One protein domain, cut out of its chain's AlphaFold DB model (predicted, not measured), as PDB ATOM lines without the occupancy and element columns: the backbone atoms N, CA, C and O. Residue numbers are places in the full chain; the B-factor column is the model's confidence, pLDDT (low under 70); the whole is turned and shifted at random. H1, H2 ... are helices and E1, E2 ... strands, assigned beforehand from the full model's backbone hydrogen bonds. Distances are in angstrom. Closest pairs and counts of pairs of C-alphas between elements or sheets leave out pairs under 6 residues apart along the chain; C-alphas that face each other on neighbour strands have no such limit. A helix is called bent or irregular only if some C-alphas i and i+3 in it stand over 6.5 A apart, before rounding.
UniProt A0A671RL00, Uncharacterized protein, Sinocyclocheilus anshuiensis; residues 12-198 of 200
ATOM      1  N   TYR A  12      -5.300  46.948 -22.276       92.00
ATOM      2  CA  TYR A  12      -4.271  45.962 -22.575       92.00
ATOM      3  C   TYR A  12      -4.695  45.114 -23.768       92.00
ATOM      4  O   TYR A  12      -5.873  44.779 -23.904       92.00
ATOM      5  N   TYR A  13      -3.742  44.750 -24.618       92.69
ATOM      6  CA  TYR A  13      -3.962  43.832 -25.733       92.69
ATOM      7  C   TYR A  13      -2.754  42.923 -25.930       92.69
ATOM      8  O   TYR A  13      -1.652  43.220 -25.470       92.69
ATOM      9  N   THR A  14      -2.967  41.799 -26.612       93.56
ATOM     10  CA  THR A  14      -1.920  40.803 -26.848       93.56
ATOM     11  C   THR A  14      -1.524  40.727 -28.311       93.56
ATOM     12  O   THR A  14      -2.392  40.727 -29.183       93.56
ATOM     13  N   VAL A  15      -0.231  40.567 -28.579       90.81
ATOM     14  CA  VAL A  15       0.323  40.338 -29.918       90.81
ATOM     15  C   VAL A  15       0.991  38.972 -29.937       90.81
ATOM     16  O   VAL A  15       1.790  38.662 -29.055       90.81
ATOM     17  N   LYS A  16       0.660  38.152 -30.937       90.50
ATOM     18  CA  LYS A  16       1.323  36.867 -31.156       90.50
ATOM     19  C   LYS A  16       2.455  37.032 -32.156       90.50
ATOM     20  O   LYS A  16       2.232  37.558 -33.245       90.50
ATOM     21  N   VAL A  17       3.644  36.568 -31.795       87.25
ATOM     22  CA  VAL A  17       4.823  36.570 -32.661       87.25
ATOM     23  C   VAL A  17       5.271  35.124 -32.877       87.25
ATOM     24  O   VAL A  17       5.601  34.439 -31.901       87.25
ATOM     25  N   PRO A  18       5.266  34.636 -34.127       82.94
ATOM     26  CA  PRO A  18       5.686  33.277 -34.424       82.94
ATOM     27  C   PRO A  18       7.200  33.141 -34.262       82.94
ATOM     28  O   PRO A  18       7.969  34.021 -34.656       82.94
ATOM     29  N   LEU A  19       7.633  32.011 -33.710       78.12
ATOM     30  CA  LEU A  19       9.038  31.702 -33.474       78.12
ATOM     31  C   LEU A  19       9.435  30.430 -34.177       78.12
ATOM     32  O   LEU A  19       8.742  29.415 -34.101       78.12
ATOM     33  N   ARG A  20      10.619  30.467 -34.779       73.94
ATOM     34  CA  ARG A  20      11.237  29.278 -35.345       73.94
ATOM     35  C   ARG A  20      12.263  28.757 -34.356       73.94
ATOM     36  O   ARG A  20      13.262  29.424 -34.084       73.94
ATOM     37  N   VAL A  21      12.002  27.567 -33.822       70.44
ATOM     38  CA  VAL A  21      12.981  26.815 -33.040       70.44
ATOM     39  C   VAL A  21      13.614  25.787 -33.964       70.44
ATOM     40  O   VAL A  21      12.963  24.816 -34.356       70.44
ATOM     41  N   GLN A  22      14.874  26.009 -34.333       64.25
ATOM     42  CA  GLN A  22      15.638  25.041 -35.114       64.25
ATOM     43  C   GLN A  22      16.556  24.244 -34.179       64.25
ATOM     44  O   GLN A  22      17.340  24.845 -33.438       64.25
ATOM     45  N   PRO A  23      16.488  22.901 -34.185       63.84
ATOM     46  CA  PRO A  23      17.491  22.090 -33.515       63.84
ATOM     47  C   PRO A  23      18.803  22.210 -34.298       63.84
ATOM     48  O   PRO A  23      18.944  21.665 -35.391       63.84
ATOM     49  N   GLN A  24      19.769  22.944 -33.756       55.72
ATOM     50  CA  GLN A  24      21.156  22.843 -34.191       55.72
ATOM     51  C   GLN A  24      21.773  21.640 -33.452       55.72
ATOM     52  O   GLN A  24      21.321  21.284 -32.363       55.72
ATOM     53  N   GLY A  25      22.745  20.952 -34.061       59.97
ATOM     54  CA  GLY A  25      23.368  19.749 -33.485       59.97
ATOM     55  C   GLY A  25      23.864  19.905 -32.031       59.97
ATOM     56  O   GLY A  25      23.873  20.993 -31.465       59.97
ATOM     57  N   GLU A  26      24.258  18.790 -31.406       53.00
ATOM     58  CA  GLU A  26      24.693  18.719 -29.989       53.00
ATOM     59  C   GLU A  26      23.688  19.273 -28.949       53.00
ATOM     60  O   GLU A  26      24.049  19.536 -27.804       53.00
ATOM     61  N   GLY A  27      22.403  19.404 -29.301       54.03
ATOM     62  CA  GLY A  27      21.338  19.763 -28.354       54.03
ATOM     63  C   GLY A  27      21.117  21.266 -28.160       54.03
ATOM     64  O   GLY A  27      20.376  21.656 -27.259       54.03
ATOM     65  N   ILE A  28      21.712  22.124 -28.998       54.88
ATOM     66  CA  ILE A  28      21.492  23.574 -28.942       54.88
ATOM     67  C   ILE A  28      20.330  23.942 -29.871       54.88
ATOM     68  O   ILE A  28      20.456  23.933 -31.092       54.88
ATOM     69  N   CYS A  29      19.183  24.310 -29.305       63.78
ATOM     70  CA  CYS A  29      18.096  24.902 -30.085       63.78
ATOM     71  C   CYS A  29      18.392  26.386 -30.344       63.78
ATOM     72  O   CYS A  29      18.621  27.146 -29.402       63.78
ATOM     73  N   THR A  30      18.381  26.815 -31.605       65.25
ATOM     74  CA  THR A  30      18.423  28.236 -31.960       65.25
ATOM     75  C   THR A  30      17.000  28.780 -32.031       65.25
ATOM     76  O   THR A  30      16.096  28.140 -32.567       65.25
ATOM     77  N   LEU A  31      16.790  29.959 -31.441       71.81
ATOM     78  CA  LEU A  31      15.524  30.684 -31.474       71.81
ATOM     79  C   LEU A  31      15.701  31.874 -32.403       71.81
ATOM     80  O   LEU A  31      16.468  32.786 -32.096       71.81
ATOM     81  N   GLU A  32      15.000  31.845 -33.527       70.69
ATOM     82  CA  GLU A  32      14.992  32.936 -34.490       70.69
ATOM     83  C   GLU A  32      13.607  33.584 -34.508       70.69
ATOM     84  O   GLU A  32      12.595  32.932 -34.785       70.69
ATOM     85  N   ALA A  33      13.576  34.879 -34.200       74.25
ATOM     86  CA  ALA A  33      12.419  35.725 -34.427       74.25
ATOM     87  C   ALA A  33      12.819  37.168 -34.681       74.25
ATOM     88  O   ALA A  33      13.749  37.716 -34.079       74.25
ATOM     89  N   ASN A  34      12.013  37.802 -35.521       80.81
ATOM     90  CA  ASN A  34      12.095  39.217 -35.819       80.81
ATOM     91  C   ASN A  34      11.193  39.999 -34.860       80.81
ATOM     92  O   ASN A  34      10.223  40.637 -35.256       80.81
ATOM     93  N   TRP A  35      11.497  39.903 -33.563       84.00
ATOM     94  CA  TRP A  35      10.697  40.503 -32.492       84.00
ATOM     95  C   TRP A  35      10.384  41.978 -32.761       84.00
ATOM     96  O   TRP A  35       9.237  42.409 -32.679       84.00
ATOM     97  N   LEU A  36      11.417  42.750 -33.103       84.75
ATOM     98  CA  LEU A  36      11.292  44.182 -33.338       84.75
ATOM     99  C   LEU A  36      10.421  44.495 -34.551       84.75
ATOM    100  O   LEU A  36       9.603  45.402 -34.450       84.75
ATOM    101  N   ASP A  37      10.508  43.734 -35.639       86.56
ATOM    102  CA  ASP A  37       9.664  43.925 -36.826       86.56
ATOM    103  C   ASP A  37       8.179  43.824 -36.463       86.56
ATOM    104  O   ASP A  37       7.372  44.652 -36.883       86.56
ATOM    105  N   HIS A  38       7.822  42.865 -35.603       85.88
ATOM    106  CA  HIS A  38       6.444  42.686 -35.150       85.88
ATOM    107  C   HIS A  38       5.987  43.733 -34.127       85.88
ATOM    108  O   HIS A  38       4.796  44.015 -34.034       85.88
ATOM    109  N   MET A  39       6.900  44.308 -33.340       88.25
ATOM    110  CA  MET A  39       6.542  45.172 -32.206       88.25
ATOM    111  C   MET A  39       6.730  46.672 -32.465       88.25
ATOM    112  O   MET A  39       6.107  47.490 -31.788       88.25
ATOM    113  N   THR A  40       7.539  47.058 -33.455       87.25
ATOM    114  CA  THR A  40       7.908  48.463 -33.713       87.25
ATOM    115  C   THR A  40       6.694  49.351 -33.974       87.25
ATOM    116  O   THR A  40       6.627  50.464 -33.454       87.25
ATOM    117  N   GLN A  41       5.692  48.860 -34.707       88.06
ATOM    118  CA  GLN A  41       4.459  49.615 -34.945       88.06
ATOM    119  C   GLN A  41       3.717  49.936 -33.638       88.06
ATOM    120  O   GLN A  41       3.248  51.058 -33.453       88.06
ATOM    121  N   HIS A  42       3.649  48.981 -32.709       89.56
ATOM    122  CA  HIS A  42       3.001  49.171 -31.412       89.56
ATOM    123  C   HIS A  42       3.747  50.211 -30.568       89.56
ATOM    124  O   HIS A  42       3.121  51.096 -29.985       89.56
ATOM    125  N   PHE A  43       5.081  50.169 -30.575       89.56
ATOM    126  CA  PHE A  43       5.906  51.168 -29.898       89.56
ATOM    127  C   PHE A  43       5.725  52.569 -30.487       89.56
ATOM    128  O   PHE A  43       5.564  53.530 -29.734       89.56
ATOM    129  N   ASN A  44       5.674  52.690 -31.815       87.62
ATOM    130  CA  ASN A  44       5.451  53.964 -32.502       87.62
ATOM    131  C   ASN A  44       4.074  54.567 -32.203       87.62
ATOM    132  O   ASN A  44       3.947  55.785 -32.119       87.62
ATOM    133  N   ASN A  45       3.071  53.723 -31.967       86.50
ATOM    134  CA  ASN A  45       1.738  54.145 -31.535       86.50
ATOM    135  C   ASN A  45       1.671  54.490 -30.032       86.50
ATOM    136  O   ASN A  45       0.595  54.765 -29.509       86.50
ATOM    137  N   GLY A  46       2.802  54.454 -29.320       86.75
ATOM    138  CA  GLY A  46       2.875  54.777 -27.896       86.75
ATOM    139  C   GLY A  46       2.437  53.640 -26.971       86.75
ATOM    140  O   GLY A  46       2.132  53.895 -25.806       86.75
ATOM    141  N   ALA A  47       2.400  52.391 -27.450       89.69
ATOM    142  CA  ALA A  47       2.133  51.242 -26.592       89.69
ATOM    143  C   ALA A  47       3.393  50.819 -25.820       89.69
ATOM    144  O   ALA A  47       4.494  50.719 -26.372       89.69
ATOM    145  N   SER A  48       3.224  50.528 -24.532       90.69
ATOM    146  CA  SER A  48       4.290  50.000 -23.680       90.69
ATOM    147  C   SER A  48       4.179  48.483 -23.588       90.69
ATOM    148  O   SER A  48       3.090  47.954 -23.381       90.69
ATOM    149  N   LEU A  49       5.295  47.778 -23.757       92.88
ATOM    150  CA  LEU A  49       5.342  46.334 -23.551       92.88
ATOM    151  C   LEU A  49       5.393  46.050 -22.051       92.88
ATOM    152  O   LEU A  49       6.256  46.586 -21.365       92.88
ATOM    153  N   VAL A  50       4.493  45.203 -21.565       92.56
ATOM    154  CA  VAL A  50       4.344  44.888 -20.139       92.56
ATOM    155  C   VAL A  50       4.940  43.530 -19.812       92.56
ATOM    156  O   VAL A  50       5.648  43.393 -18.822       92.56
ATOM    157  N   ASP A  51       4.633  42.526 -20.631       92.19
ATOM    158  CA  ASP A  51       5.045  41.149 -20.377       92.19
ATOM    159  C   ASP A  51       5.060  40.330 -21.672       92.19
ATOM    160  O   ASP A  51       4.518  40.750 -22.700       92.19
ATOM    161  N   GLY A  52       5.659  39.146 -21.624       91.25
ATOM    162  CA  GLY A  52       5.637  38.193 -22.716       91.25
ATOM    163  C   GLY A  52       5.973  36.776 -22.268       91.25
ATOM    164  O   GLY A  52       6.804  36.556 -21.391       91.25
ATOM    165  N   TYR A  53       5.352  35.796 -22.916       89.44
ATOM    166  CA  TYR A  53       5.566  34.381 -22.632       89.44
ATOM    167  C   TYR A  53       5.490  33.532 -23.902       89.44
ATOM    168  O   TYR A  53       4.935  33.939 -24.920       89.44
ATOM    169  N   PHE A  54       6.049  32.324 -23.841       85.56
ATOM    170  CA  PHE A  54       5.942  31.343 -24.917       85.56
ATOM    171  C   PHE A  54       4.730  30.447 -24.687       85.56
ATOM    172  O   PHE A  54       4.547  29.899 -23.601       85.56
ATOM    173  N   GLN A  55       3.929  30.262 -25.725       79.31
ATOM    174  CA  GLN A  55       2.867  29.278 -25.772       79.31
ATOM    175  C   GLN A  55       3.365  28.067 -26.563       79.31
ATOM    176  O   GLN A  55       3.403  28.074 -27.795       79.31
ATOM    177  N   LEU A  56       3.758  27.015 -25.845       69.50
ATOM    178  CA  LEU A  56       4.112  25.739 -26.456       69.50
ATOM    179  C   LEU A  56       2.824  25.011 -26.858       69.50
ATOM    180  O   LEU A  56       2.046  24.610 -25.994       69.50
ATOM    181  N   ALA A  57       2.581  24.862 -28.160       59.00
ATOM    182  CA  ALA A  57       1.516  23.993 -28.643       59.00
ATOM    183  C   ALA A  57       1.926  22.529 -28.414       59.00
ATOM    184  O   ALA A  57       3.022  22.121 -28.807       59.00
ATOM    185  N   SER A  58       1.067  21.765 -27.737       56.16
ATOM    186  CA  SER A  58       1.194  20.310 -27.675       56.16
ATOM    187  C   SER A  58       0.665  19.737 -28.982       56.16
ATOM    188  O   SER A  58      -0.500  19.959 -29.305       56.16
ATOM    189  N   ASP A  59       1.557  19.049 -29.685       50.94
ATOM    190  CA  ASP A  59       1.340  17.882 -30.549       50.94
ATOM    191  C   ASP A  59       1.891  17.978 -31.978       50.94
ATOM    192  O   ASP A  59       1.729  18.958 -32.703       50.94
ATOM    193  N   ASP A  60       2.550  16.863 -32.300       51.44
ATOM    194  CA  ASP A  60       2.839  16.257 -33.595       51.44
ATOM    195  C   ASP A  60       4.011  16.785 -34.454       51.44
ATOM    196  O   ASP A  60       3.909  17.640 -35.328       51.44
ATOM    197  N   ASP A  61       5.164  16.155 -34.197       51.22
ATOM    198  CA  ASP A  61       5.959  15.412 -35.190       51.22
ATOM    199  C   ASP A  61       6.525  16.142 -36.426       51.22
ATOM    200  O   ASP A  61       6.570  15.600 -37.532       51.22
ATOM    201  N   VAL A  62       7.068  17.351 -36.248       47.16
ATOM    202  CA  VAL A  62       7.893  17.992 -37.287       47.16
ATOM    203  C   VAL A  62       9.224  18.494 -36.727       47.16
ATOM    204  O   VAL A  62       9.305  19.112 -35.667       47.16
ATOM    205  N   LEU A  63      10.281  18.239 -37.501       54.66
ATOM    206  CA  LEU A  63      11.704  18.549 -37.296       54.66
ATOM    207  C   LEU A  63      12.021  20.026 -36.939       54.66
ATOM    208  O   LEU A  63      13.147  20.336 -36.557       54.66
ATOM    209  N   ILE A  64      11.040  20.930 -37.026       55.19
ATOM    210  CA  ILE A  64      11.097  22.334 -36.599       55.19
ATOM    211  C   ILE A  64       9.836  22.611 -35.774       55.19
ATOM    212  O   ILE A  64       8.726  22.566 -36.303       55.19
ATOM    213  N   LYS A  65      10.000  22.918 -34.484       64.81
ATOM    214  CA  LYS A  65       8.879  23.305 -33.620       64.81
ATOM    215  C   LYS A  65       8.628  24.800 -33.791       64.81
ATOM    216  O   LYS A  65       9.435  25.621 -33.356       64.81
ATOM    217  N   THR A  66       7.522  25.152 -34.436       66.06
ATOM    218  CA  THR A  66       7.030  26.533 -34.424       66.06
ATOM    219  C   THR A  66       6.335  26.762 -33.090       66.06
ATOM    220  O   THR A  66       5.398  26.046 -32.745       66.06
ATOM    221  N   VAL A  67       6.824  27.727 -32.319       75.81
ATOM    222  CA  VAL A  67       6.245  28.112 -31.027       75.81
ATOM    223  C   VAL A  67       5.694  29.518 -31.187       75.81
ATOM    224  O   VAL A  67       6.339  30.360 -31.804       75.81
ATOM    225  N   ASP A  68       4.522  29.803 -30.636       83.69
ATOM    226  CA  ASP A  68       4.036  31.179 -30.600       83.69
ATOM    227  C   ASP A  68       4.530  31.845 -29.323       83.69
ATOM    228  O   ASP A  68       4.470  31.275 -28.235       83.69
ATOM    229  N   SER A  69       4.998  33.080 -29.438       87.06
ATOM    230  CA  SER A  69       5.147  33.960 -28.280       87.06
ATOM    231  C   SER A  69       3.977  34.914 -28.215       87.06
ATOM    232  O   SER A  69       3.488  35.385 -29.238       87.06
ATOM    233  N   VAL A  70       3.526  35.193 -27.002       89.81
ATOM    234  CA  VAL A  70       2.449  36.130 -26.720       89.81
ATOM    235  C   VAL A  70       3.041  37.282 -25.933       89.81
ATOM    236  O   VAL A  70       3.648  37.067 -24.890       89.81
ATOM    237  N   PHE A  71       2.848  38.499 -26.427       92.50
ATOM    238  CA  PHE A  71       3.287  39.736 -25.795       92.50
ATOM    239  C   PHE A  71       2.090  40.551 -25.344       92.50
ATOM    240  O   PHE A  71       1.133  40.692 -26.098       92.50
ATOM    241  N   VAL A  72       2.157  41.112 -24.144       93.94
ATOM    242  CA  VAL A  72       1.108  41.936 -23.545       93.94
ATOM    243  C   VAL A  72       1.530  43.396 -23.618       93.94
ATOM    244  O   VAL A  72       2.548  43.790 -23.052       93.94
ATOM    245  N   PHE A  73       0.727  44.207 -24.293       93.06
ATOM    246  CA  PHE A  73       0.934  45.640 -24.425       93.06
ATOM    247  C   PHE A  73      -0.089  46.411 -23.611       93.06
ATOM    248  O   PHE A  73      -1.256  46.034 -23.547       93.06
ATOM    249  N   GLN A  74       0.352  47.527 -23.046       90.00
ATOM    250  CA  GLN A  74      -0.488  48.575 -22.500       90.00
ATOM    251  C   GLN A  74      -0.614  49.695 -23.533       90.00
ATOM    252  O   GLN A  74       0.391  50.236 -23.999       90.00
ATOM    253  N   GLU A  75      -1.843  50.055 -23.884       84.62
ATOM    254  CA  GLU A  75      -2.129  51.188 -24.760       84.62
ATOM    255  C   GLU A  75      -1.857  52.517 -24.035       84.62
ATOM    256  O   GLU A  75      -2.092  52.649 -22.828       84.62
ATOM    257  N   GLY A  76      -1.336  53.508 -24.766       69.62
ATOM    258  CA  GLY A  76      -1.155  54.858 -24.241       69.62
ATOM    259  C   GLY A  76      -2.501  55.488 -23.873       69.62
ATOM    260  O   GLY A  76      -3.489  55.325 -24.583       69.62
ATOM    261  N   VAL A  77      -2.559  56.207 -22.751       59.12
ATOM    262  CA  VAL A  77      -3.777  56.923 -22.349       59.12
ATOM    263  C   VAL A  77      -3.880  58.206 -23.170       59.12
ATOM    264  O   VAL A  77      -3.003  59.064 -23.083       59.12
ATOM    265  N   GLU A  78      -4.964  58.361 -23.931       53.81
ATOM    266  CA  GLU A  78      -5.304  59.608 -24.626       53.81
ATOM    267  C   GLU A  78      -5.809  60.662 -23.628       53.81
ATOM    268  O   GLU A  78      -6.992  60.982 -23.572       53.81
ATOM    269  N   SER A  79      -4.930  61.171 -22.765       48.41
ATOM    270  CA  SER A  79      -5.246  62.303 -21.890       48.41
ATOM    271  C   SER A  79      -4.531  63.561 -22.387       48.41
ATOM    272  O   SER A  79      -3.378  63.790 -22.029       48.41
ATOM    273  N   ASP A  80      -5.217  64.313 -23.254       44.50
ATOM    274  CA  ASP A  80      -5.188  65.750 -23.619       44.50
ATOM    275  C   ASP A  80      -3.949  66.659 -23.423       44.50
ATOM    276  O   ASP A  80      -4.042  67.865 -23.637       44.50
ATOM    277  N   THR A  81      -2.754  66.169 -23.097       47.56
ATOM    278  CA  THR A  81      -1.531  67.006 -23.041       47.56
ATOM    279  C   THR A  81      -0.237  66.306 -23.447       47.56
ATOM    280  O   THR A  81       0.798  66.961 -23.547       47.56
ATOM    281  N   ASN A  82      -0.269  65.017 -23.780       46.84
ATOM    282  CA  ASN A  82       0.831  64.347 -24.465       46.84
ATOM    283  C   ASN A  82       0.233  63.497 -25.579       46.84
ATOM    284  O   ASN A  82      -0.404  62.486 -25.299       46.84
ATOM    285  N   ALA A  83       0.447  63.893 -26.837       48.59
ATOM    286  CA  ALA A  83       0.356  62.953 -27.949       48.59
ATOM    287  C   ALA A  83       1.094  61.675 -27.531       48.59
ATOM    288  O   ALA A  83       2.199  61.802 -26.998       48.59
ATOM    289  N   ALA A  84       0.471  60.501 -27.692       55.62
ATOM    290  CA  ALA A  84       1.038  59.218 -27.287       55.62
ATOM    291  C   ALA A  84       2.508  59.160 -27.721       55.62
ATOM    292  O   ALA A  84       2.816  59.080 -28.911       55.62
ATOM    293  N   ALA A  85       3.423  59.355 -26.767       70.62
ATOM    294  CA  ALA A  85       4.826  59.500 -27.096       70.62
ATOM    295  C   ALA A  85       5.283  58.135 -27.595       70.62
ATOM    296  O   ALA A  85       5.245  57.164 -26.839       70.62
ATOM    297  N   ALA A  86       5.662  58.063 -28.872       85.19
ATOM    298  CA  ALA A  86       6.265  56.872 -29.447       85.19
ATOM    299  C   ALA A  86       7.386  56.374 -28.527       85.19
ATOM    300  O   ALA A  86       8.065  57.174 -27.880       85.19
ATOM    301  N   TYR A  87       7.589  55.066 -28.463       87.88
ATOM    302  CA  TYR A  87       8.675  54.468 -27.701       87.88
ATOM    303  C   TYR A  87       9.785  54.000 -28.640       87.88
ATOM    304  O   TYR A  87       9.535  53.301 -29.617       87.88
ATOM    305  N   ASP A  88      11.027  54.335 -28.302       89.44
ATOM    306  CA  ASP A  88      12.179  53.600 -28.816       89.44
ATOM    307  C   ASP A  88      12.266  52.281 -28.043       89.44
ATOM    308  O   ASP A  88      12.115  52.270 -26.815       89.44
ATOM    309  N   ALA A  89      12.579  51.188 -28.738       90.56
ATOM    310  CA  ALA A  89      12.795  49.885 -28.119       90.56
ATOM    311  C   ALA A  89      14.139  49.275 -28.528       90.56
ATOM    312  O   ALA A  89      14.600  49.440 -29.662       90.56
ATOM    313  N   ILE A  90      14.756  48.547 -27.600       89.75
ATOM    314  CA  ILE A  90      15.892  47.661 -27.866       89.75
ATOM    315  C   ILE A  90      15.597  46.270 -27.326       89.75
ATOM    316  O   ILE A  90      14.912  46.104 -26.315       89.75
ATOM    317  N   VAL A  91      16.160  45.285 -28.010       88.19
ATOM    318  CA  VAL A  91      16.123  43.879 -27.637       88.19
ATOM    319  C   VAL A  91      17.541  43.424 -27.382       88.19
ATOM    320  O   VAL A  91      18.418  43.605 -28.227       88.19
ATOM    321  N   VAL A  92      17.756  42.841 -26.211       87.75
ATOM    322  CA  VAL A  92      19.030  42.257 -25.818       87.75
ATOM    323  C   VAL A  92      18.844  40.758 -25.669       87.75
ATOM    324  O   VAL A  92      18.010  40.301 -24.892       87.75
ATOM    325  N   GLU A  93      19.626  39.985 -26.409       85.62
ATOM    326  CA  GLU A  93      19.709  38.542 -26.223       85.62
ATOM    327  C   GLU A  93      20.871  38.229 -25.288       85.62
ATOM    328  O   GLU A  93      22.010  38.620 -25.555       85.62
ATOM    329  N   GLN A  94      20.586  37.507 -24.206       84.25
ATOM    330  CA  GLN A  94      21.558  37.248 -23.154       84.25
ATOM    331  C   GLN A  94      21.460  35.819 -22.634       84.25
ATOM    332  O   GLN A  94      20.371  35.303 -22.397       84.25
ATOM    333  N   TRP A  95      22.607  35.198 -22.380       84.62
ATOM    334  CA  TRP A  95      22.673  33.934 -21.654       84.62
ATOM    335  C   TRP A  95      22.791  34.162 -20.148       84.62
ATOM    336  O   TRP A  95      23.554  35.011 -19.691       84.62
ATOM    337  N   THR A  96      22.044  33.381 -19.380       84.06
ATOM    338  CA  THR A  96      22.039  33.385 -17.917       84.06
ATOM    339  C   THR A  96      22.478  32.022 -17.421       84.06
ATOM    340  O   THR A  96      21.959  31.012 -17.889       84.06
ATOM    341  N   ILE A  97      23.420  31.989 -16.479       85.75
ATOM    342  CA  ILE A  97      23.927  30.743 -15.897       85.75
ATOM    343  C   ILE A  97      23.209  30.490 -14.573       85.75
ATOM    344  O   ILE A  97      23.174  31.350 -13.695       85.75
ATOM    345  N   ILE A  98      22.651  29.298 -14.437       85.81
ATOM    346  CA  ILE A  98      21.989  28.762 -13.257       85.81
ATOM    347  C   ILE A  98      22.915  27.693 -12.678       85.81
ATOM    348  O   ILE A  98      23.164  26.653 -13.288       85.81
ATOM    349  N   ASP A  99      23.447  27.981 -11.501       85.12
ATOM    350  CA  ASP A  99      24.422  27.174 -10.779       85.12
ATOM    351  C   ASP A  99      23.821  26.807  -9.415       85.12
ATOM    352  O   ASP A  99      23.852  27.585  -8.454       85.12
ATOM    353  N   GLY A 100      23.131  25.664  -9.369       81.75
ATOM    354  CA  GLY A 100      22.284  25.283  -8.239       81.75
ATOM    355  C   GLY A 100      21.138  26.280  -8.021       81.75
ATOM    356  O   GLY A 100      20.248  26.403  -8.858       81.75
ATOM    357  N   LEU A 101      21.160  26.993  -6.890       76.75
ATOM    358  CA  LEU A 101      20.194  28.056  -6.559       76.75
ATOM    359  C   LEU A 101      20.683  29.463  -6.948       76.75
ATOM    360  O   LEU A 101      19.960  30.437  -6.743       76.75
ATOM    361  N   GLN A 102      21.907  29.601  -7.463       81.75
ATOM    362  CA  GLN A 102      22.450  30.895  -7.869       81.75
ATOM    363  C   GLN A 102      22.180  31.161  -9.346       81.75
ATOM    364  O   GLN A 102      22.499  30.346 -10.208       81.75
ATOM    365  N   VAL A 103      21.653  32.348  -9.634       80.88
ATOM    366  CA  VAL A 103      21.454  32.838 -10.998       80.88
ATOM    367  C   VAL A 103      22.482  33.935 -11.255       80.88
ATOM    368  O   VAL A 103      22.478  34.969 -10.591       80.88
ATOM    369  N   LYS A 104      23.387  33.695 -12.202       82.12
ATOM    370  CA  LYS A 104      24.438  34.625 -12.624       82.12
ATOM    371  C   LYS A 104      24.019  35.280 -13.939       82.12
ATOM    372  O   LYS A 104      23.915  34.608 -14.968       82.12
ATOM    373  N   THR A 105      23.767  36.586 -13.886       77.81
ATOM    374  CA  THR A 105      23.341  37.409 -15.024       77.81
ATOM    375  C   THR A 105      24.357  38.511 -15.312       77.81
ATOM    376  O   THR A 105      24.667  39.333 -14.453       77.81
ATOM    377  N   ASP A 106      24.834  38.578 -16.555       74.38
ATOM    378  CA  ASP A 106      25.836  39.573 -16.974       74.38
ATOM    379  C   ASP A 106      25.213  40.868 -17.520       74.38
ATOM    380  O   ASP A 106      25.917  41.808 -17.881       74.38
ATOM    381  N   TYR A 107      23.880  40.955 -17.565       75.88
ATOM    382  CA  TYR A 107      23.188  42.132 -18.088       75.88
ATOM    383  C   TYR A 107      23.039  43.267 -17.062       75.88
ATOM    384  O   TYR A 107      22.672  44.372 -17.446       75.88
ATOM    385  N   ILE A 108      23.324  43.053 -15.768       81.75
ATOM    386  CA  ILE A 108      23.160  44.096 -14.733       81.75
ATOM    387  C   ILE A 108      24.008  45.352 -15.028       81.75
ATOM    388  O   ILE A 108      23.436  46.446 -15.046       81.75
ATOM    389  N   PRO A 109      25.322  45.252 -15.323       84.12
ATOM    390  CA  PRO A 109      26.127  46.424 -15.685       84.12
ATOM    391  C   PRO A 109      25.642  47.114 -16.972       84.12
ATOM    392  O   PRO A 109      25.705  48.342 -17.092       84.12
ATOM    393  N   LEU A 110      25.108  46.338 -17.922       83.06
ATOM    394  CA  LEU A 110      24.506  46.864 -19.148       83.06
ATOM    395  C   LEU A 110      23.240  47.674 -18.835       83.06
ATOM    396  O   LEU A 110      23.109  48.803 -19.305       83.06
ATOM    397  N   LEU A 111      22.334  47.144 -18.007       84.88
ATOM    398  CA  LEU A 111      21.122  47.851 -17.584       84.88
ATOM    399  C   LEU A 111      21.459  49.153 -16.853       84.88
ATOM    400  O   LEU A 111      20.838  50.179 -17.129       84.88
ATOM    401  N   GLN A 112      22.461  49.138 -15.970       84.94
ATOM    402  CA  GLN A 112      22.930  50.343 -15.279       84.94
ATOM    403  C   GLN A 112      23.428  51.406 -16.264       84.94
ATOM    404  O   GLN A 112      23.063  52.576 -16.153       84.94
ATOM    405  N   SER A 113      24.203  50.990 -17.267       86.25
ATOM    406  CA  SER A 113      24.689  51.885 -18.318       86.25
ATOM    407  C   SER A 113      23.527  52.469 -19.129       86.25
ATOM    408  O   SER A 113      23.448  53.678 -19.329       86.25
ATOM    409  N   LEU A 114      22.567  51.640 -19.542       86.50
ATOM    410  CA  LEU A 114      21.414  52.062 -20.342       86.50
ATOM    411  C   LEU A 114      20.442  52.969 -19.572       86.50
ATOM    412  O   LEU A 114      19.878  53.896 -20.161       86.50
ATOM    413  N   ALA A 115      20.285  52.760 -18.263       85.88
ATOM    414  CA  ALA A 115      19.421  53.576 -17.412       85.88
ATOM    415  C   ALA A 115      19.804  55.064 -17.446       85.88
ATOM    416  O   ALA A 115      18.924  55.926 -17.455       85.88
ATOM    417  N   SER A 116      21.101  55.377 -17.557       84.25
ATOM    418  CA  SER A 116      21.581  56.763 -17.678       84.25
ATOM    419  C   SER A 116      21.094  57.478 -18.950       84.25
ATOM    420  O   SER A 116      20.972  58.700 -18.966       84.25
ATOM    421  N   PHE A 117      20.721  56.722 -19.991       83.62
ATOM    422  CA  PHE A 117      20.148  57.229 -21.243       83.62
ATOM    423  C   PHE A 117      18.612  57.146 -21.290       83.62
ATOM    424  O   PHE A 117      18.015  57.295 -22.360       83.62
ATOM    425  N   GLY A 118      17.969  56.881 -20.148       86.12
ATOM    426  CA  GLY A 118      16.513  56.824 -20.012       86.12
ATOM    427  C   GLY A 118      15.872  55.507 -20.451       86.12
ATOM    428  O   GLY A 118      14.644  55.431 -20.483       86.12
ATOM    429  N   TRP A 119      16.662  54.478 -20.774       90.81
ATOM    430  CA  TRP A 119      16.134  53.142 -21.046       90.81
ATOM    431  C   TRP A 119      15.587  52.506 -19.775       90.81
ATOM    432  O   TRP A 119      16.215  52.544 -18.717       90.81
ATOM    433  N   ARG A 120      14.418  51.885 -19.896       90.19
ATOM    434  CA  ARG A 120      13.751  51.168 -18.815       90.19
ATOM    435  C   ARG A 120      13.565  49.725 -19.236       90.19
ATOM    436  O   ARG A 120      13.071  49.477 -20.330       90.19
ATOM    437  N   LEU A 121      13.963  48.794 -18.375       91.38
ATOM    438  CA  LEU A 121      13.609  47.388 -18.529       91.38
ATOM    439  C   LEU A 121      12.088  47.260 -18.437       91.38
ATOM    440  O   LEU A 121      11.510  47.717 -17.452       91.38
ATOM    441  N   THR A 122      11.460  46.658 -19.444       91.38
ATOM    442  CA  THR A 122      10.000  46.511 -19.472       91.38
ATOM    443  C   THR A 122       9.541  45.064 -19.499       91.38
ATOM    444  O   THR A 122       8.537  44.751 -18.878       91.38
ATOM    445  N   CYS A 123      10.283  44.167 -20.152       91.62
ATOM    446  CA  CYS A 123       9.930  42.752 -20.213       91.62
ATOM    447  C   CYS A 123      11.189  41.882 -20.284       91.62
ATOM    448  O   CYS A 123      12.130  42.192 -21.018       91.62
ATOM    449  N   VAL A 124      11.194  40.769 -19.549       90.50
ATOM    450  CA  VAL A 124      12.192  39.701 -19.675       90.50
ATOM    451  C   VAL A 124      11.458  38.450 -20.115       90.50
ATOM    452  O   VAL A 124      10.652  37.909 -19.372       90.50
ATOM    453  N   LEU A 125      11.748  37.994 -21.326       89.25
ATOM    454  CA  LEU A 125      11.115  36.841 -21.937       89.25
ATOM    455  C   LEU A 125      12.025  35.605 -21.760       89.25
ATOM    456  O   LEU A 125      13.086  35.525 -22.398       89.25
ATOM    457  N   PRO A 126      11.657  34.649 -20.886       84.19
ATOM    458  CA  PRO A 126      12.454  33.448 -20.629       84.19
ATOM    459  C   PRO A 126      12.308  32.445 -21.776       84.19
ATOM    460  O   PRO A 126      11.214  31.942 -22.008       84.19
ATOM    461  N   THR A 127      13.387  32.133 -22.498       81.94
ATOM    462  CA  THR A 127      13.298  31.228 -23.657       81.94
ATOM    463  C   THR A 127      13.343  29.755 -23.245       81.94
ATOM    464  O   THR A 127      13.999  29.414 -22.260       81.94
ATOM    465  N   PRO A 128      12.733  28.846 -24.029       71.75
ATOM    466  CA  PRO A 128      12.848  27.406 -23.797       71.75
ATOM    467  C   PRO A 128      14.238  26.832 -24.144       71.75
ATOM    468  O   PRO A 128      14.419  25.617 -24.107       71.75
ATOM    469  N   ILE A 129      15.227  27.664 -24.502       78.19
ATOM    470  CA  ILE A 129      16.583  27.205 -24.814       78.19
ATOM    471  C   ILE A 129      17.351  26.996 -23.511       78.19
ATOM    472  O   ILE A 129      17.603  27.948 -22.764       78.19
ATOM    473  N   ILE A 130      17.772  25.754 -23.278       79.50
ATOM    474  CA  ILE A 130      18.601  25.360 -22.142       79.50
ATOM    475  C   ILE A 130      19.819  24.612 -22.677       79.50
ATOM    476  O   ILE A 130      19.699  23.714 -23.506       79.50
ATOM    477  N   LYS A 131      20.995  24.992 -22.192       83.50
ATOM    478  CA  LYS A 131      22.274  24.347 -22.454       83.50
ATOM    479  C   LYS A 131      22.837  23.845 -21.133       83.50
ATOM    480  O   LYS A 131      22.985  24.621 -20.197       83.50
ATOM    481  N   THR A 132      23.210  22.577 -21.070       84.25
ATOM    482  CA  THR A 132      23.921  22.028 -19.912       84.25
ATOM    483  C   THR A 132      25.420  22.207 -20.113       84.25
ATOM    484  O   THR A 132      25.963  21.828 -21.151       84.25
ATOM    485  N   ASN A 133      26.094  22.813 -19.143       83.00
ATOM    486  CA  ASN A 133      27.545  22.938 -19.133       83.00
ATOM    487  C   ASN A 133      28.179  21.684 -18.513       83.00
ATOM    488  O   ASN A 133      27.558  20.965 -17.730       83.00
ATOM    489  N   SER A 134      29.440  21.420 -18.851       80.06
ATOM    490  CA  SER A 134      30.181  20.253 -18.349       80.06
ATOM    491  C   SER A 134      30.455  20.293 -16.842       80.06
ATOM    492  O   SER A 134      30.735  19.256 -16.249       80.06
ATOM    493  N   ASP A 135      30.366  21.470 -16.222       81.56
ATOM    494  CA  ASP A 135      30.485  21.679 -14.776       81.56
ATOM    495  C   ASP A 135      29.188  21.362 -14.003       81.56
ATOM    496  O   ASP A 135      29.176  21.429 -12.778       81.56
ATOM    497  N   GLY A 136      28.107  20.997 -14.706       80.56
ATOM    498  CA  GLY A 136      26.792  20.718 -14.126       80.56
ATOM    499  C   GLY A 136      25.884  21.945 -14.000       80.56
ATOM    500  O   GLY A 136      24.729  21.796 -13.602       80.56
ATOM    501  N   SER A 137      26.358  23.141 -14.366       84.75
ATOM    502  CA  SER A 137      25.516  24.337 -14.440       84.75
ATOM    503  C   SER A 137      24.625  24.320 -15.689       84.75
ATOM    504  O   SER A 137      24.956  23.720 -16.716       84.75
ATOM    505  N   LEU A 138      23.484  25.004 -15.623       85.81
ATOM    506  CA  LEU A 138      22.579  25.185 -16.757       85.81
ATOM    507  C   LEU A 138      22.700  26.616 -17.268       85.81
ATOM    508  O   LEU A 138      22.648  27.556 -16.491       85.81
ATOM    509  N   ALA A 139      22.824  26.817 -18.569       85.81
ATOM    510  CA  ALA A 139      22.712  28.121 -19.197       85.81
ATOM    511  C   ALA A 139      21.381  28.210 -19.945       85.81
ATOM    512  O   ALA A 139      21.039  27.319 -20.717       85.81
ATOM    513  N   THR A 140      20.627  29.285 -19.749       85.44
ATOM    514  CA  THR A 140      19.399  29.555 -20.506       85.44
ATOM    515  C   THR A 140      19.471  30.915 -21.174       85.44
ATOM    516  O   THR A 140      20.063  31.851 -20.630       85.44
ATOM    517  N   LYS A 141      18.895  31.033 -22.371       84.75
ATOM    518  CA  LYS A 141      18.818  32.315 -23.071       84.75
ATOM    519  C   LYS A 141      17.588  33.090 -22.594       84.75
ATOM    520  O   LYS A 141      16.499  32.537 -22.451       84.75
ATOM    521  N   GLN A 142      17.751  34.382 -22.373       86.94
ATOM    522  CA  GLN A 142      16.686  35.324 -22.058       86.94
ATOM    523  C   GLN A 142      16.700  36.442 -23.092       86.94
ATOM    524  O   GLN A 142      17.765  36.867 -23.550       86.94
ATOM    525  N   ILE A 143      15.510  36.912 -23.456       87.94
ATOM    526  CA  ILE A 143      15.343  38.082 -24.313       87.94
ATOM    527  C   ILE A 143      14.872  39.233 -23.431       87.94
ATOM    528  O   ILE A 143      13.837  39.145 -22.776       87.94
ATOM    529  N   VAL A 144      15.653  40.303 -23.383       90.00
ATOM    530  CA  VAL A 144      15.418  41.454 -22.514       90.00
ATOM    531  C   VAL A 144      14.975  42.630 -23.373       90.00
ATOM    532  O   VAL A 144      15.703  43.070 -24.263       90.00
ATOM    533  N   PHE A 145      13.784  43.147 -23.098       92.12
ATOM    534  CA  PHE A 145      13.204  44.292 -23.787       92.12
ATOM    535  C   PHE A 145      13.366  45.544 -22.938       92.12
ATOM    536  O   PHE A 145      12.982  45.570 -21.764       92.12
ATOM    537  N   LEU A 146      13.910  46.597 -23.543       91.81
ATOM    538  CA  LEU A 146      13.943  47.915 -22.929       91.81
ATOM    539  C   LEU A 146      13.222  48.929 -23.803       91.81
ATOM    540  O   LEU A 146      13.366  48.917 -25.026       91.81
ATOM    541  N   GLN A 147      12.509  49.847 -23.156       91.44
ATOM    542  CA  GLN A 147      11.818  50.953 -23.808       91.44
ATOM    543  C   GLN A 147      12.256  52.296 -23.230       91.44
ATOM    544  O   GLN A 147      12.607  52.407 -22.053       91.44
ATOM    545  N   ARG A 148      12.179  53.343 -24.048       89.00
ATOM    546  CA  ARG A 148      12.224  54.736 -23.590       89.00
ATOM    547  C   ARG A 148      11.275  55.595 -24.429       89.00
ATOM    548  O   ARG A 148      11.153  55.335 -25.624       89.00
ATOM    549  N   PRO A 149      10.623  56.620 -23.859       86.62
ATOM    550  CA  PRO A 149       9.862  57.574 -24.656       86.62
ATOM    551  C   PRO A 149      10.764  58.290 -25.670       86.62
ATOM    552  O   PRO A 149      11.860  58.744 -25.327       86.62
ATOM    553  N   VAL A 150      10.294  58.430 -26.905       80.69
ATOM    554  CA  VAL A 150      10.923  59.262 -27.931       80.69
ATOM    555  C   VAL A 150      10.748  60.711 -27.504       80.69
ATOM    556  O   VAL A 150       9.638  61.241 -27.433       80.69
ATOM    557  N   LEU A 151      11.863  61.369 -27.200       65.94
ATOM    558  CA  LEU A 151      11.840  62.788 -26.873       65.94
ATOM    559  C   LEU A 151      11.370  63.569 -28.109       65.94
ATOM    560  O   LEU A 151      11.939  63.378 -29.190       65.94
ATOM    561  N   PRO A 152      10.377  64.469 -27.987       57.00
ATOM    562  CA  PRO A 152       9.950  65.290 -29.106       57.00
ATOM    563  C   PRO A 152      11.136  66.137 -29.566       57.00
ATOM    564  O   PRO A 152      11.557  67.085 -28.899       57.00
ATOM    565  N   ARG A 153      11.697  65.796 -30.729       50.69
ATOM    566  CA  ARG A 153      12.662  66.651 -31.415       50.69
ATOM    567  C   ARG A 153      11.913  67.922 -31.795       50.69
ATOM    568  O   ARG A 153      11.191  67.941 -32.789       50.69
ATOM    569  N   LYS A 154      12.075  69.004 -31.025       38.28
ATOM    570  CA  LYS A 154      11.718  70.328 -31.540       38.28
ATOM    571  C   LYS A 154      12.494  70.493 -32.844       38.28
ATOM    572  O   LYS A 154      13.722  70.447 -32.820       38.28
ATOM    573  N   LYS A 155      11.789  70.640 -33.973       42.00
ATOM    574  CA  LYS A 155      12.381  71.120 -35.227       42.00
ATOM    575  C   LYS A 155      12.985  72.489 -34.921       42.00
ATOM    576  O   LYS A 155      12.289  73.496 -34.940       42.00
ATOM    577  N   LYS A 156      14.259  72.513 -34.535       35.62
ATOM    578  CA  LYS A 156      15.036  73.737 -34.420       35.62
ATOM    579  C   LYS A 156      15.684  73.922 -35.779       35.62
ATOM    580  O   LYS A 156      16.509  73.107 -36.185       35.62
ATOM    581  N   GLU A 157      15.218  74.943 -36.488       33.91
ATOM    582  CA  GLU A 157      15.850  75.459 -37.695       33.91
ATOM    583  C   GLU A 157      17.367  75.537 -37.515       33.91
ATOM    584  O   GLU A 157      17.875  75.903 -36.450       33.91
ATOM    585  N   SER A 158      18.073  75.188 -38.583       44.69
ATOM    586  CA  SER A 158      19.518  75.258 -38.725       44.69
ATOM    587  C   SER A 158      20.064  76.623 -38.306       44.69
ATOM    588  O   SER A 158      20.124  77.531 -39.126       44.69
ATOM    589  N   LYS A 159      20.523  76.768 -37.059       34.75
ATOM    590  CA  LYS A 159      21.547  77.751 -36.681       34.75
ATOM    591  C   LYS A 159      22.463  77.142 -35.628       34.75
ATOM    592  O   LYS A 159      22.041  76.819 -34.519       34.75
ATOM    593  N   VAL A 160      23.719  76.982 -36.038       39.06
ATOM    594  CA  VAL A 160      24.892  76.638 -35.230       39.06
ATOM    595  C   VAL A 160      24.826  77.362 -33.881       39.06
ATOM    596  O   VAL A 160      24.848  78.590 -33.832       39.06
ATOM    597  N   CYS A 161      24.731  76.610 -32.785       28.41
ATOM    598  CA  CYS A 161      24.882  77.146 -31.436       28.41
ATOM    599  C   CYS A 161      26.337  76.948 -31.002       28.41
ATOM    600  O   CYS A 161      26.697  75.933 -30.416       28.41
ATOM    601  N   ASN A 162      27.160  77.942 -31.327       40.91
ATOM    602  CA  ASN A 162      28.421  78.200 -30.645       40.91
ATOM    603  C   ASN A 162      28.109  78.787 -29.266       40.91
ATOM    604  O   ASN A 162      27.791  79.968 -29.194       40.91
ATOM    605  N   LEU A 163      28.232  77.999 -28.196       35.22
ATOM    606  CA  LEU A 163      28.522  78.505 -26.849       35.22
ATOM    607  C   LEU A 163      29.420  77.500 -26.103       35.22
ATOM    608  O   LEU A 163      28.955  76.577 -25.448       35.22
ATOM    609  N   LEU A 164      30.726  77.708 -26.299       36.44
ATOM    610  CA  LEU A 164      31.821  77.656 -25.321       36.44
ATOM    611  C   LEU A 164      31.868  76.493 -24.310       36.44
ATOM    612  O   LEU A 164      31.402  76.637 -23.188       36.44
ATOM    613  N   PHE A 165      32.628  75.450 -24.661       27.62
ATOM    614  CA  PHE A 165      33.690  74.890 -23.809       27.62
ATOM    615  C   PHE A 165      34.871  74.490 -24.716       27.62
ATOM    616  O   PHE A 165      34.705  73.754 -25.685       27.62
ATOM    617  N   GLN A 166      36.051  75.045 -24.447       31.20
ATOM    618  CA  GLN A 166      37.317  74.775 -25.144       31.20
ATOM    619  C   GLN A 166      38.155  73.764 -24.326       31.20
ATOM    620  O   GLN A 166      37.886  73.567 -23.144       31.20
ATOM    621  N   PRO A 167      39.187  73.145 -24.919       33.66
ATOM    622  CA  PRO A 167      39.166  71.831 -25.542       33.66
ATOM    623  C   PRO A 167      39.742  70.746 -24.613       33.66
ATOM    624  O   PRO A 167      40.836  70.891 -24.076       33.66
ATOM    625  N   ALA A 168      39.069  69.607 -24.493       25.34
ATOM    626  CA  ALA A 168      39.703  68.392 -23.993       25.34
ATOM    627  C   ALA A 168      39.193  67.214 -24.819       25.34
ATOM    628  O   ALA A 168      38.079  66.749 -24.627       25.34
ATOM    629  N   ILE A 169      40.028  66.832 -25.786       29.45
ATOM    630  CA  ILE A 169      40.072  65.552 -26.499       29.45
ATOM    631  C   ILE A 169      38.716  65.022 -26.980       29.45
ATOM    632  O   ILE A 169      37.944  64.424 -26.242       29.45
ATOM    633  N   GLN A 170      38.514  65.190 -28.286       34.97
ATOM    634  CA  GLN A 170      37.714  64.361 -29.183       34.97
ATOM    635  C   GLN A 170      37.399  62.956 -28.631       34.97
ATOM    636  O   GLN A 170      38.092  61.994 -28.940       34.97
ATOM    637  N   GLN A 171      36.321  62.822 -27.870       29.23
ATOM    638  CA  GLN A 171      35.584  61.573 -27.740       29.23
ATOM    639  C   GLN A 171      34.113  61.956 -27.803       29.23
ATOM    640  O   GLN A 171      33.491  62.361 -26.824       29.23
ATOM    641  N   GLN A 172      33.571  61.886 -29.021       25.14
ATOM    642  CA  GLN A 172      32.146  61.640 -29.184       25.14
ATOM    643  C   GLN A 172      31.798  60.471 -28.247       25.14
ATOM    644  O   GLN A 172      32.580  59.518 -28.204       25.14
ATOM    645  N   PRO A 173      30.685  60.491 -27.495       26.92
ATOM    646  CA  PRO A 173      30.186  59.266 -26.912       26.92
ATOM    647  C   PRO A 173      29.695  58.435 -28.091       26.92
ATOM    648  O   PRO A 173      28.556  58.551 -28.543       26.92
ATOM    649  N   GLU A 174      30.623  57.671 -28.654       27.50
ATOM    650  CA  GLU A 174      30.341  56.529 -29.485       27.50
ATOM    651  C   GLU A 174      29.348  55.712 -28.667       27.50
ATOM    652  O   GLU A 174      29.675  55.136 -27.627       27.50
ATOM    653  N   ILE A 175      28.077  55.753 -29.072       29.36
ATOM    654  CA  ILE A 175      27.164  54.670 -28.761       29.36
ATOM    655  C   ILE A 175      27.858  53.497 -29.424       29.36
ATOM    656  O   ILE A 175      27.727  53.354 -30.636       29.36
ATOM    657  N   VAL A 176      28.701  52.802 -28.651       29.77
ATOM    658  CA  VAL A 176      29.526  51.694 -29.111       29.77
ATOM    659  C   VAL A 176      28.589  50.838 -29.925       29.77
ATOM    660  O   VAL A 176      27.633  50.264 -29.391       29.77
ATOM    661  N   TYR A 177      28.797  50.868 -31.239       26.91
ATOM    662  CA  TYR A 177      28.173  49.929 -32.132       26.91
ATOM    663  C   TYR A 177      28.569  48.587 -31.542       26.91
ATOM    664  O   TYR A 177      29.743  48.224 -31.558       26.91
ATOM    665  N   ALA A 178      27.618  47.872 -30.951       32.41
ATOM    666  CA  ALA A 178      27.830  46.514 -30.482       32.41
ATOM    667  C   ALA A 178      27.927  45.577 -31.703       32.41
ATOM    668  O   ALA A 178      27.206  44.597 -31.813       32.41
ATOM    669  N   ASN A 179      28.798  45.925 -32.653       26.64
ATOM    670  CA  ASN A 179      29.321  45.057 -33.694       26.64
ATOM    671  C   ASN A 179      30.617  44.382 -33.229       26.64
ATOM    672  O   ASN A 179      31.156  43.536 -33.935       26.64
ATOM    673  N   GLU A 180      31.094  44.698 -32.024       27.44
ATOM    674  CA  GLU A 180      32.114  43.914 -31.350       27.44
ATOM    675  C   GLU A 180      31.482  43.163 -30.190       27.44
ATOM    676  O   GLU A 180      30.866  43.739 -29.293       27.44
ATOM    677  N   SER A 181      31.637  41.842 -30.236       33.97
ATOM    678  CA  SER A 181      31.375  40.940 -29.126       33.97
ATOM    679  C   SER A 181      32.091  41.460 -27.879       33.97
ATOM    680  O   SER A 181      33.268  41.163 -27.669       33.97
ATOM    681  N   GLN A 182      31.400  42.236 -27.040       34.91
ATOM    682  CA  GLN A 182      31.896  42.565 -25.714       34.91
ATOM    683  C   GLN A 182      31.975  41.249 -24.944       34.91
ATOM    684  O   GLN A 182      30.975  40.700 -24.483       34.91
ATOM    685  N   LYS A 183      33.188  40.694 -24.869       32.91
ATOM    686  CA  LYS A 183      33.487  39.546 -24.022       32.91
ATOM    687  C   LYS A 183      33.311  39.995 -22.576       32.91
ATOM    688  O   LYS A 183      34.193  40.636 -22.010       32.91
ATOM    689  N   SER A 184      32.176  39.627 -21.982       35.31
ATOM    690  CA  SER A 184      32.052  39.523 -20.529       35.31
ATOM    691  C   SER A 184      33.200  38.649 -20.012       35.31
ATOM    692  O   SER A 184      33.586  37.667 -20.658       35.31
ATOM    693  N   GLY A 185      33.747  39.008 -18.848       43.84
ATOM    694  CA  GLY A 185      34.920  38.399 -18.207       43.84
ATOM    695  C   GLY A 185      34.820  36.898 -17.908       43.84
ATOM    696  O   GLY A 185      35.743  36.348 -17.313       43.84
ATOM    697  N   ARG A 186      33.745  36.224 -18.332       43.44
ATOM    698  CA  ARG A 186      33.645  34.772 -18.520       43.44
ATOM    699  C   ARG A 186      32.583  34.407 -19.588       43.44
ATOM    700  O   ARG A 186      31.599  33.739 -19.318       43.44
ATOM    701  N   GLY A 187      32.822  34.799 -20.842       51.28
ATOM    702  CA  GLY A 187      32.682  33.879 -21.983       51.28
ATOM    703  C   GLY A 187      31.305  33.568 -22.590       51.28
ATOM    704  O   GLY A 187      31.165  32.458 -23.097       51.28
ATOM    705  N   GLN A 188      30.328  34.486 -22.642       55.44
ATOM    706  CA  GLN A 188      29.166  34.336 -23.548       55.44
ATOM    707  C   GLN A 188      28.794  35.660 -24.252       55.44
ATOM    708  O   GLN A 188      28.893  36.717 -23.629       55.44
ATOM    709  N   PRO A 189      28.423  35.631 -25.550       61.50
ATOM    710  CA  PRO A 189      28.143  36.837 -26.330       61.50
ATOM    711  C   PRO A 189      26.789  37.461 -25.963       61.50
ATOM    712  O   PRO A 189      25.803  36.747 -25.770       61.50
ATOM    713  N   ILE A 190      26.754  38.796 -25.915       67.06
ATOM    714  CA  ILE A 190      25.543  39.619 -25.787       67.06
ATOM    715  C   ILE A 190      25.220  40.191 -27.167       67.06
ATOM    716  O   ILE A 190      26.101  40.770 -27.802       67.06
ATOM    717  N   THR A 191      23.971  40.073 -27.613       78.38
ATOM    718  CA  THR A 191      23.519  40.665 -28.885       78.38
ATOM    719  C   THR A 191      22.489  41.749 -28.602       78.38
ATOM    720  O   THR A 191      21.500  41.480 -27.927       78.38
ATOM    721  N   VAL A 192      22.685  42.958 -29.134       76.69
ATOM    722  CA  VAL A 192      21.760  44.093 -28.967       76.69
ATOM    723  C   VAL A 192      21.201  44.507 -30.326       76.69
ATOM    724  O   VAL A 192      21.961  44.691 -31.272       76.69
ATOM    725  N   ARG A 193      19.880  44.674 -30.429       81.88
ATOM    726  CA  ARG A 193      19.180  45.153 -31.634       81.88
ATOM    727  C   ARG A 193      18.253  46.313 -31.275       81.88
ATOM    728  O   ARG A 193      17.612  46.261 -30.225       81.88
ATOM    729  N   ARG A 194      18.150  47.346 -32.119       78.81
ATOM    730  CA  ARG A 194      17.261  48.502 -31.895       78.81
ATOM    731  C   ARG A 194      16.134  48.547 -32.920       78.81
ATOM    732  O   ARG A 194      16.347  48.283 -34.095       78.81
ATOM    733  N   ALA A 195      14.940  48.934 -32.472       72.75
ATOM    734  CA  ALA A 195      13.753  49.068 -33.319       72.75
ATOM    735  C   ALA A 195      13.953  50.048 -34.489       72.75
ATOM    736  O   ALA A 195      13.444  49.824 -35.580       72.75
ATOM    737  N   SER A 196      14.738  51.113 -34.287       65.25
ATOM    738  CA  SER A 196      15.048  52.100 -35.330       65.25
ATOM    739  C   SER A 196      15.818  51.531 -36.519       65.25
ATOM    740  O   SER A 196      15.790  52.125 -37.590       65.25
ATOM    741  N   ASP A 197      16.518  50.413 -36.331       66.62
ATOM    742  CA  ASP A 197      17.385  49.830 -37.358       66.62
ATOM    743  C   ASP A 197      16.590  48.931 -38.324       66.62
ATOM    744  O   ASP A 197      17.129  48.441 -39.310       66.62
ATOM    745  N   VAL A 198      15.296  48.729 -38.046       59.00
ATOM    746  CA  VAL A 198      14.375  47.871 -38.806       59.00
ATOM    747  C   VAL A 198      13.623  48.645 -39.903       59.00
ATOM    748  O   VAL A 198      13.057  48.043 -40.811       59.00
TER     749      VAL A 198
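This is residues 12 to 198 of the 200 residues of an uncharacterized protein of Sinocyclocheilus anshuiensis (UniProt A0A671RL00). Two strongly twisted sheets meet along their edges E3 and E7, and helix H1 packs on both of them, while H2 lies over the opposite face of the larger sheet, E5 E6 E7 E8 E9; the other sheet, E2 E1 E4 E3, is curled like part of a barrel, and its E2 comes close to E7 near the bend in E7. From the larger sheet the long link between E8 and E9 sticks out as a bare loop, residues 153 to 176, and then returns to E9 and the short H3. The printed part has 187 residues, with named elements in the order E1 E2 H1 E3 E4 E5 E6 H2 E7 E8 E9 H3: three helices and nine strands, class mixed. The larger sheet is branched at E5, the other runs E2 E1 E4 E3, and the neighbour pairs of both are antiparallel. The whole is loose, with a radius of gyration of the C-alphas of 20.0 A and spans of 64 by 43 by 29 A.

In the branched sheet, E5, residues 87 to 99, has E8, residues 138 to 149, on one side, and E6, residues 102 to 105, and E9, residues 191 to 194, on the other side. The pairing is staggered: E8 is beside residues 87 to 98 of E5, E9 beside 90 to 93 and E6 beside 96 to 99. E5 and E8 are antiparallel at 159 degrees, with N 92 and O 144 within hydrogen-bond range at 2.8 A; also within hydrogen-bond range are N 91 and O 193 of the antiparallel neighbours E5 and E9, 2.8 A, and N 99 and O 102 of the hairpin of E5 and E6, 2.9 A. E7, residues 120 to 132, makes a hairpin with E8, with N 125 and O 143 2.8 A apart, and bends by 69 degrees at residue 128. The second sheet has the edge strands E2, residues 28 to 32, and E3, residues 48 to 55, and the inner strands E1, residues 12 to 24, and E4, residues 65 to 74. Within hydrogen-bond range are N 30 and O 22 of E2 and E1, 2.9 A, N 15 and O 71 of E1 and E4, 2.8 A, and N 53 and O 70 of E3 and E4, 2.9 A. E3 and E7 have 15 pairs of C-alphas within 8 A, the closest being Asp 51 and Cys 123 at 5.1 A; the closest C-alphas of E2 and E7 are Cys 29 and Ile 129, 5.9 A apart. H1, residues 35 to 44, is on both sheets. Its height over the curled sheet is 8.4 A, and it runs along the strands, at 13 degrees to E4 on the local plane. Its height over the branched sheet is 9.2 A, and it runs slantwise to the strands, at 36 degrees to E5 on the local plane; the closest C-alphas of H1 and E5 are Phe 43 and Tyr 87, 4.8 A. H2, residues 108 to 115, is on the opposite face of the branched sheet from H1; its closest C-alphas to E7 are Leu 111 and Leu 121, 7.6 A. H3, residues 195 to 198, only grazes that sheet, and it touches H1, the closest C-alphas being Leu 36 and Ala 195, 5.5 A. Every O i to N i+4 pair of H2 is within hydrogen-bond range, 4 of 6 in H1, and H3 is too short for such a pair.

E5 is 35.8 A from first to last C-alpha, E8 35.7 A, E7 30.9 A, E1 36.3 A, E4 29.2 A and E3 20.9 A. H1 is 14.4 A long and irregular, with C-alphas 38 and 41 7.2 A apart. E1 begins at C-alpha 12 at (-4.271, 45.962, -22.575), E5 at C-alpha 87 at (8.675, 54.468, -27.701), and H3 ends at C-alpha 198 at (14.375, 47.871, -38.806).

The C-alphas farthest apart are those of Asp 60 and Gln 166, 68.4 A. Without residues 153 to 176, which stand free, the body of 163 residues spans 57 by 42 by 31 A. The printed part has no cut. The links E4 to E5, 12 residues, and E8 to E9, 41 residues, are long. Mean pLDDT of the printed part is 70.1, and 72 residues are under 70, among them residues 151 to 190.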